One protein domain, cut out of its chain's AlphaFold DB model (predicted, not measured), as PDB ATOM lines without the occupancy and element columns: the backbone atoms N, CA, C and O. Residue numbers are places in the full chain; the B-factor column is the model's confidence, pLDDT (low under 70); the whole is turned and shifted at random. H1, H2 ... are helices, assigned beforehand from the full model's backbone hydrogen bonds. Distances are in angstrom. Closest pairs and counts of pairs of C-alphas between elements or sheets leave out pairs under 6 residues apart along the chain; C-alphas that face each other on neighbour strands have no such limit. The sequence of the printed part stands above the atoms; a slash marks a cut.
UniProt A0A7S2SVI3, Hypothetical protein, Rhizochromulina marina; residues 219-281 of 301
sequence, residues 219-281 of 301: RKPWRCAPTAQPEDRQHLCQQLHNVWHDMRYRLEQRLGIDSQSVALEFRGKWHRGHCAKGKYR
ATOM      1  N   ARG A 219      47.820 -32.642  45.143       87.75
ATOM      2  CA  ARG A 219      46.999 -32.743  43.933       87.75
ATOM      3  C   ARG A 219      46.034 -31.575  43.799       87.75
ATOM      4  O   ARG A 219      45.607 -30.950  44.766       87.75
ATOM      5  N   LYS A 220      45.660 -31.319  42.553       91.69
ATOM      6  CA  LYS A 220      44.751 -30.235  42.207       91.69
ATOM      7  C   LYS A 220      43.383 -30.454  42.877       91.69
ATOM      8  O   LYS A 220      42.886 -31.585  42.830       91.69
ATOM      9  N   PRO A 221      42.745 -29.420  43.449       91.31
ATOM     10  CA  PRO A 221      41.458 -29.560  44.139       91.31
ATOM     11  C   PRO A 221      40.349 -30.142  43.256       91.31
ATOM     12  O   PRO A 221      39.529 -30.943  43.700       91.31
ATOM     13  N   TRP A 222      40.383 -29.845  41.956       90.31
ATOM     14  CA  TRP A 222      39.452 -30.404  40.973       90.31
ATOM     15  C   TRP A 222      39.709 -31.867  40.588       90.31
ATOM     16  O   TRP A 222      38.997 -32.425  39.756       90.31
ATOM     17  N   ARG A 223      40.701 -32.529  41.189       89.00
ATOM     18  CA  ARG A 223      40.804 -33.994  41.126       89.00
ATOM     19  C   ARG A 223      39.956 -34.691  42.185       89.00
ATOM     20  O   ARG A 223      39.834 -35.907  42.111       89.00
ATOM     21  N   CYS A 224      39.395 -33.959  43.157       85.38
ATOM     22  CA  CYS A 224      38.504 -34.512  44.184       85.38
ATOM     23  C   CYS A 224      39.090 -35.715  44.945       85.38
ATOM     24  O   CYS A 224      38.371 -36.612  45.377       85.38
ATOM     25  N   ALA A 225      40.415 -35.752  45.054       84.19
ATOM     26  CA  ALA A 225      41.176 -36.847  45.631       84.19
ATOM     27  C   ALA A 225      42.445 -36.257  46.259       84.19
ATOM     28  O   ALA A 225      43.526 -36.395  45.664       84.19
ATOM     29  N   PRO A 226      42.315 -35.533  47.394       80.31
ATOM     30  CA  PRO A 226      43.474 -35.022  48.112       80.31
ATOM     31  C   PRO A 226      44.437 -36.171  48.376       80.31
ATOM     32  O   PRO A 226      44.026 -37.298  48.667       80.31
ATOM     33  N   THR A 227      45.729 -35.900  48.242       77.75
ATOM     34  CA  THR A 227      46.734 -36.904  48.571       77.75
ATOM     35  C   THR A 227      46.637 -37.227  50.059       77.75
ATOM     36  O   THR A 227      46.870 -36.361  50.894       77.75
ATOM     37  N   ALA A 228      46.325 -38.479  50.385       67.94
ATOM     38  CA  ALA A 228      46.513 -39.017  51.721       67.94
ATOM     39  C   ALA A 228      47.906 -39.649  51.763       67.94
ATOM     40  O   ALA A 228      48.117 -40.728  51.209       67.94
ATOM     41  N   GLN A 229      48.876 -38.950  52.351       65.19
ATOM     42  CA  GLN A 229      50.166 -39.565  52.650       65.19
ATOM     43  C   GLN A 229      50.113 -40.142  54.067       65.19
ATOM     44  O   GLN A 229      49.740 -39.407  54.978       65.19
ATOM     45  N   PRO A 230      50.504 -41.413  54.286       62.38
ATOM     46  CA  PRO A 230      50.502 -42.024  55.621       62.38
ATOM     47  C   PRO A 230      51.303 -41.231  56.665       62.38
ATOM     48  O   PRO A 230      51.040 -41.304  57.860       62.38
ATOM     49  N   GLU A 231      52.290 -40.469  56.200       63.41
ATOM     50  CA  GLU A 231      53.186 -39.650  57.013       63.41
ATOM     51  C   GLU A 231      52.667 -38.222  57.270       63.41
ATOM     52  O   GLU A 231      53.198 -37.534  58.139       63.41
ATOM     53  N   ASP A 232      51.636 -37.766  56.546       67.19
ATOM     54  CA  ASP A 232      50.996 -36.461  56.765       67.19
ATOM     55  C   ASP A 232      50.051 -36.543  57.973       67.19
ATOM     56  O   ASP A 232      48.828 -36.613  57.843       67.19
ATOM     57  N   ARG A 233      50.643 -36.567  59.174       66.12
ATOM     58  CA  ARG A 233      49.917 -36.664  60.452       66.12
ATOM     59  C   ARG A 233      48.998 -35.472  60.716       66.12
ATOM     60  O   ARG A 233      48.058 -35.601  61.494       66.12
ATOM     61  N   GLN A 234      49.281 -34.319  60.110       73.62
ATOM     62  CA  GLN A 234      48.433 -33.134  60.226       73.62
ATOM     63  C   GLN A 234      47.299 -33.139  59.197       73.62
ATOM     64  O   GLN A 234      46.400 -32.306  59.286       73.62
ATOM     65  N   HIS A 235      47.308 -34.061  58.231       84.06
ATOM     66  CA  HIS A 235      46.379 -34.064  57.105       84.06
ATOM     67  C   HIS A 235      46.342 -32.701  56.394       84.06
ATOM     68  O   HIS A 235      45.269 -32.236  55.995       84.06
ATOM     69  N   LEU A 236      47.497 -32.035  56.254       89.25
ATOM     70  CA  LEU A 236      47.579 -30.677  55.713       89.25
ATOM     71  C   LEU A 236      46.921 -30.601  54.332       89.25
ATOM     72  O   LEU A 236      46.123 -29.701  54.081       89.25
ATOM     73  N   CYS A 237      47.160 -31.581  53.456       89.06
ATOM     74  CA  CYS A 237      46.527 -31.590  52.137       89.06
ATOM     75  C   CYS A 237      44.994 -31.656  52.213       89.06
ATOM     76  O   CYS A 237      44.314 -31.001  51.423       89.06
ATOM     77  N   GLN A 238      44.431 -32.393  53.173       88.50
ATOM     78  CA  GLN A 238      42.983 -32.420  53.384       88.50
ATOM     79  C   GLN A 238      42.474 -31.071  53.903       88.50
ATOM     80  O   GLN A 238      41.466 -30.570  53.406       88.50
ATOM     81  N   GLN A 239      43.184 -30.454  54.852       91.50
ATOM     82  CA  GLN A 239      42.843 -29.122  55.358       91.50
ATOM     83  C   GLN A 239      42.847 -28.077  54.234       91.50
ATOM     84  O   GLN A 239      41.892 -27.317  54.096       91.50
ATOM     85  N   LEU A 240      43.868 -28.083  53.378       93.38
ATOM     86  CA  LEU A 240      43.989 -27.166  52.243       93.38
ATOM     87  C   LEU A 240      42.870 -27.357  51.212       93.38
ATOM     88  O   LEU A 240      42.293 -26.379  50.734       93.38
ATOM     89  N   HIS A 241      42.511 -28.608  50.903       92.12
ATOM     90  CA  HIS A 241      41.353 -28.899  50.051       92.12
ATOM     91  C   HIS A 241      40.052 -28.397  50.687       92.12
ATOM     92  O   HIS A 241      39.229 -27.807  49.985       92.12
ATOM     93  N   ASN A 242      39.875 -28.559  52.003       90.69
ATOM     94  CA  ASN A 242      38.712 -28.013  52.707       90.69
ATOM     95  C   ASN A 242      38.628 -26.494  52.536       90.69
ATOM     96  O   ASN A 242      37.554 -25.994  52.211       90.69
ATOM     97  N   VAL A 243      39.742 -25.766  52.694       94.19
ATOM     98  CA  VAL A 243      39.758 -24.303  52.510       94.19
ATOM     99  C   VAL A 243      39.416 -23.919  51.070       94.19
ATOM    100  O   VAL A 243      38.583 -23.038  50.869       94.19
ATOM    101  N   TRP A 244      39.977 -24.602  50.066       93.81
ATOM    102  CA  TRP A 244      39.642 -24.354  48.656       93.81
ATOM    103  C   TRP A 244      38.139 -24.487  48.393       93.81
ATOM    104  O   TRP A 244      37.510 -23.606  47.801       93.81
ATOM    105  N   HIS A 245      37.544 -25.594  48.843       91.25
ATOM    106  CA  HIS A 245      36.117 -25.827  48.651       91.25
ATOM    107  C   HIS A 245      35.262 -24.874  49.482       91.25
ATOM    108  O   HIS A 245      34.208 -24.463  49.015       91.25
ATOM    109  N   ASP A 246      35.699 -24.474  50.670       91.62
ATOM    110  CA  ASP A 246      34.982 -23.486  51.472       91.62
ATOM    111  C   ASP A 246      34.997 -22.094  50.818       91.62
ATOM    112  O   ASP A 246      33.958 -21.440  50.730       91.62
ATOM    113  N   MET A 247      36.141 -21.670  50.269       92.69
ATOM    114  CA  MET A 247      36.262 -20.415  49.521       92.69
ATOM    115  C   MET A 247      35.374 -20.406  48.280       92.69
ATOM    116  O   MET A 247      34.639 -19.442  48.060       92.69
ATOM    117  N   ARG A 248      35.385 -21.496  47.505       90.75
ATOM    118  CA  ARG A 248      34.483 -21.633  46.361       90.75
ATOM    119  C   ARG A 248      33.018 -21.588  46.788       90.75
ATOM    120  O   ARG A 248      32.246 -20.861  46.176       90.75
ATOM    121  N   TYR A 249      32.646 -22.322  47.835       89.69
ATOM    122  CA  TYR A 249      31.271 -22.343  48.332       89.69
ATOM    123  C   TYR A 249      30.793 -20.930  48.693       89.69
ATOM    124  O   TYR A 249      29.722 -20.507  48.271       89.69
ATOM    125  N   ARG A 250      31.617 -20.153  49.411       89.94
ATOM    126  CA  ARG A 250      31.304 -18.755  49.752       89.94
ATOM    127  C   ARG A 250      31.180 -17.861  48.516       89.94
ATOM    128  O   ARG A 250      30.333 -16.971  48.511       89.94
ATOM    129  N   LEU A 251      32.006 -18.074  47.489       90.19
ATOM    130  CA  LEU A 251      31.893 -17.359  46.217       90.19
ATOM    131  C   LEU A 251      30.564 -17.684  45.522       90.19
ATOM    132  O   LEU A 251      29.857 -16.767  45.127       90.19
ATOM    133  N   GLU A 252      30.193 -18.962  45.434       89.25
ATOM    134  CA  GLU A 252      28.917 -19.395  44.852       89.25
ATOM    135  C   GLU A 252      27.720 -18.764  45.576       89.25
ATOM    136  O   GLU A 252      26.837 -18.217  44.921       89.25
ATOM    137  N   GLN A 253      27.736 -18.730  46.914       88.31
ATOM    138  CA  GLN A 253      26.695 -18.068  47.709       88.31
ATOM    139  C   GLN A 253      26.587 -16.565  47.395       88.31
ATOM    140  O   GLN A 253      25.484 -16.048  47.243       88.31
ATOM    141  N   ARG A 254      27.718 -15.858  47.243       88.75
ATOM    142  CA  ARG A 254      27.727 -14.430  46.865       88.75
ATOM    143  C   ARG A 254      27.205 -14.184  45.452       88.75
ATOM    144  O   ARG A 254      26.627 -13.137  45.200       88.75
ATOM    145  N   LEU A 255      27.421 -15.137  44.551       86.81
ATOM    146  CA  LEU A 255      26.949 -15.079  43.171       86.81
ATOM    147  C   LEU A 255      25.501 -15.574  43.013       86.81
ATOM    148  O   LEU A 255      25.013 -15.649  41.890       86.81
ATOM    149  N   GLY A 256      24.817 -15.948  44.104       87.56
ATOM    150  CA  GLY A 256      23.461 -16.503  44.046       87.56
ATOM    151  C   GLY A 256      23.383 -17.871  43.357       87.56
ATOM    152  O   GLY A 256      22.313 -18.284  42.919       87.56
ATOM    153  N   ILE A 257      24.508 -18.581  43.243       85.38
ATOM    154  CA  ILE A 257      24.565 -19.930  42.682       85.38
ATOM    155  C   ILE A 257      24.118 -20.900  43.778       85.38
ATOM    156  O   ILE A 257      24.791 -21.039  44.802       85.38
ATOM    157  N   ASP A 258      22.994 -21.591  43.563       74.06
ATOM    158  CA  ASP A 258      22.509 -22.606  44.501       74.06
ATOM    159  C   ASP A 258      23.439 -23.829  44.518       74.06
ATOM    160  O   ASP A 258      23.359 -24.758  43.708       74.06
ATOM    161  N   SER A 259      24.363 -23.799  45.471       68.94
ATOM    162  CA  SER A 259      25.276 -24.889  45.780       68.94
ATOM    163  C   SER A 259      24.760 -25.808  46.891       68.94
ATOM    164  O   SER A 259      25.317 -26.891  47.093       68.94
ATOM    165  N   GLN A 260      23.681 -25.425  47.588       61.00
ATOM    166  CA  GLN A 260      23.146 -26.164  48.734       61.00
ATOM    167  C   GLN A 260      22.252 -27.335  48.329       61.00
ATOM    168  O   GLN A 260      22.378 -28.404  48.933       61.00
ATOM    169  N   SER A 261      21.420 -27.186  47.289       54.31
ATOM    170  CA  SER A 261      20.576 -28.289  46.791       54.31
ATOM    171  C   SER A 261      21.388 -29.529  46.404       54.31
ATOM    172  O   SER A 261      20.911 -30.654  46.518       54.31
ATOM    173  N   VAL A 262      22.658 -29.339  46.041       51.97
ATOM    174  CA  VAL A 262      23.560 -30.412  45.607       51.97
ATOM    175  C   VAL A 262      24.452 -30.940  46.738       51.97
ATOM    176  O   VAL A 262      24.852 -32.102  46.715       51.97
ATOM    177  N   ALA A 263      24.738 -30.143  47.773       53.09
ATOM    178  CA  ALA A 263      25.532 -30.595  48.921       53.09
ATOM    179  C   ALA A 263      24.850 -31.724  49.721       53.09
ATOM    180  O   ALA A 263      25.540 -32.517  50.365       53.09
ATOM    181  N   LEU A 264      23.517 -31.820  49.658       49.75
ATOM    182  CA  LEU A 264      22.718 -32.827  50.363       49.75
ATOM    183  C   LEU A 264      22.768 -34.225  49.714       49.75
ATOM    184  O   LEU A 264      22.599 -35.218  50.419       49.75
ATOM    185  N   GLU A 265      23.063 -34.336  48.413       48.81
ATOM    186  CA  GLU A 265      23.121 -35.636  47.719       48.81
ATOM    187  C   GLU A 265      24.454 -36.383  47.907       48.81
ATOM    188  O   GLU A 265      24.521 -37.605  47.741       48.81
ATOM    189  N   PHE A 266      25.535 -35.689  48.279       50.38
ATOM    190  CA  PHE A 266      26.881 -36.268  48.270       50.38
ATOM    191  C   PHE A 266      27.448 -36.479  49.680       50.38
ATOM    192  O   PHE A 266      27.700 -35.544  50.434       50.38
ATOM    193  N   ARG A 267      27.743 -37.746  50.013       46.38
ATOM    194  CA  ARG A 267      28.274 -38.229  51.311       46.38
ATOM    195  C   ARG A 267      29.714 -37.783  51.654       46.38
ATOM    196  O   ARG A 267      30.415 -38.471  52.392       46.38
ATOM    197  N   GLY A 268      30.179 -36.643  51.148       54.91
ATOM    198  CA  GLY A 268      31.506 -36.091  51.436       54.91
ATOM    199  C   GLY A 268      31.413 -34.688  52.023       54.91
ATOM    200  O   GLY A 268      31.437 -33.713  51.277       54.91
ATOM    201  N   LYS A 269      31.360 -34.572  53.360       61.03
ATOM    202  CA  LYS A 269      31.227 -33.285  54.085       61.03
ATOM    203  C   LYS A 269      32.315 -32.249  53.738       61.03
ATOM    204  O   LYS A 269      32.096 -31.052  53.895       61.03
ATOM    205  N   TRP A 270      33.464 -32.708  53.248       71.31
ATOM    206  CA  TRP A 270      34.695 -31.934  53.065       71.31
ATOM    207  C   TRP A 270      34.726 -31.082  51.785       71.31
ATOM    208  O   TRP A 270      35.257 -29.977  51.787       71.31
ATOM    209  N   HIS A 271      34.106 -31.544  50.693       75.38
ATOM    210  CA  HIS A 271      34.179 -30.861  49.392       75.38
ATOM    211  C   HIS A 271      33.010 -29.904  49.121       75.38
ATOM    212  O   HIS A 271      32.922 -29.361  48.021       75.38
ATOM    213  N   ARG A 272      32.100 -29.705  50.089       80.75
ATOM    214  CA  ARG A 272      30.911 -28.832  49.967       80.75
ATOM    215  C   ARG A 272      30.036 -29.132  48.731       80.75
ATOM    216  O   ARG A 272      29.472 -28.226  48.141       80.75
ATOM    217  N   GLY A 273      29.965 -30.394  48.295       78.56
ATOM    218  CA  GLY A 273      29.204 -30.793  47.098       78.56
ATOM    219  C   GLY A 273      29.887 -30.509  45.748       78.56
ATOM    220  O   GLY A 273      29.357 -30.886  44.708       78.56
ATOM    221  N   HIS A 274      31.089 -29.922  45.726       87.12
ATOM    222  CA  HIS A 274      31.830 -29.653  44.479       87.12
ATOM    223  C   HIS A 274      32.417 -30.906  43.815       87.12
ATOM    224  O   HIS A 274      32.905 -30.839  42.686       87.12
ATOM    225  N   CYS A 275      32.409 -32.030  44.529       84.81
ATOM    226  CA  CYS A 275      32.982 -33.293  44.104       84.81
ATOM    227  C   CYS A 275      31.928 -34.395  44.169       84.81
ATOM    228  O   CYS A 275      31.392 -34.687  45.237       84.81
ATOM    229  N   ALA A 276      31.681 -35.038  43.031       79.75
ATOM    230  CA  ALA A 276      30.678 -36.080  42.869       79.75
ATOM    231  C   ALA A 276      31.290 -37.268  42.124       79.75
ATOM    232  O   ALA A 276      31.750 -37.121  40.993       79.75
ATOM    233  N   LYS A 277      31.314 -38.453  42.751       78.50
ATOM    234  CA  LYS A 277      31.891 -39.681  42.155       78.50
ATOM    235  C   LYS A 277      33.321 -39.464  41.611       78.50
ATOM    236  O   LYS A 277      33.652 -39.907  40.516       78.50
ATOM    237  N   GLY A 278      34.146 -38.713  42.349       75.88
ATOM    238  CA  GLY A 278      35.522 -38.370  41.962       75.88
ATOM    239  C   GLY A 278      35.652 -37.320  40.850       75.88
ATOM    240  O   GLY A 278      36.765 -37.029  40.424       75.88
ATOM    241  N   LYS A 279      34.544 -36.738  40.375       82.38
ATOM    242  CA  LYS A 279      34.545 -35.674  39.366       82.38
ATOM    243  C   LYS A 279      34.289 -34.320  40.011       82.38
ATOM    244  O   LYS A 279      33.403 -34.186  40.854       82.38
ATOM    245  N   TYR A 280      35.047 -33.321  39.577       87.38
ATOM    246  CA  TYR A 280      34.828 -31.936  39.962       87.38
ATOM    247  C   TYR A 280      33.720 -31.320  39.126       87.38
ATOM    248  O   TYR A 280      33.719 -31.419  37.899       87.38
ATOM    249  N   ARG A 281      32.784 -30.665  39.799       85.81
ATOM    250  CA  ARG A 281      31.736 -29.886  39.152       85.81
ATOM    251  C   ARG A 281      32.302 -28.503  38.834       85.81
ATOM    252  O   ARG A 281      32.615 -27.805  39.790       85.81
TER     253      ARG A 281
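AT A GLANCE: This is residues 219 to 281 of the 301 residues of the protein "Hypothetical protein" of Rhizochromulina marina (UniProt A0A7S2SVI3). With little regular structure, the model is one long helix, H1, along one side, and two stretches with no named element, residues 219 to 235 and 264 to 281, fold back beside it. A very short helix, H2, lies beyond the turn that follows H1. The printed part has 63 residues with two named helices, H1 then H2, and no named strand; the class is all helix, with 23 residues in named elements. It is compact, with a radius of gyration of the C-alphas of 12.1 A, yet elongated, spanning 39 by 22 by 17 A.

IN THESE COORDINATES: The printed part begins at C-alpha 219 (46.999, -32.743, 43.933). H1, residues 236 to 254, runs 27.1 A from C-alpha 236 (47.579, -30.677, 55.713) to C-alpha 254 (27.727, -14.430, 46.865). H2 is residues 260 to 263, 5.0 A long.

HOW THE PARTS SIT: H1 and H2 are apart, joined by a tight link of 5 residues. In H1 every O i to N i+4 pair is within hydrogen-bond range; H2 is too short for one. Residues 275 to 276 pair antiparallel with 279 to 280.

THE WHOLE: The farthest C-alphas, of Glu 231 and Gly 256, are 39.8 A apart. The printed part has no cut. pLDDT is under 70 at residues 228 to 233 and 259 to 269.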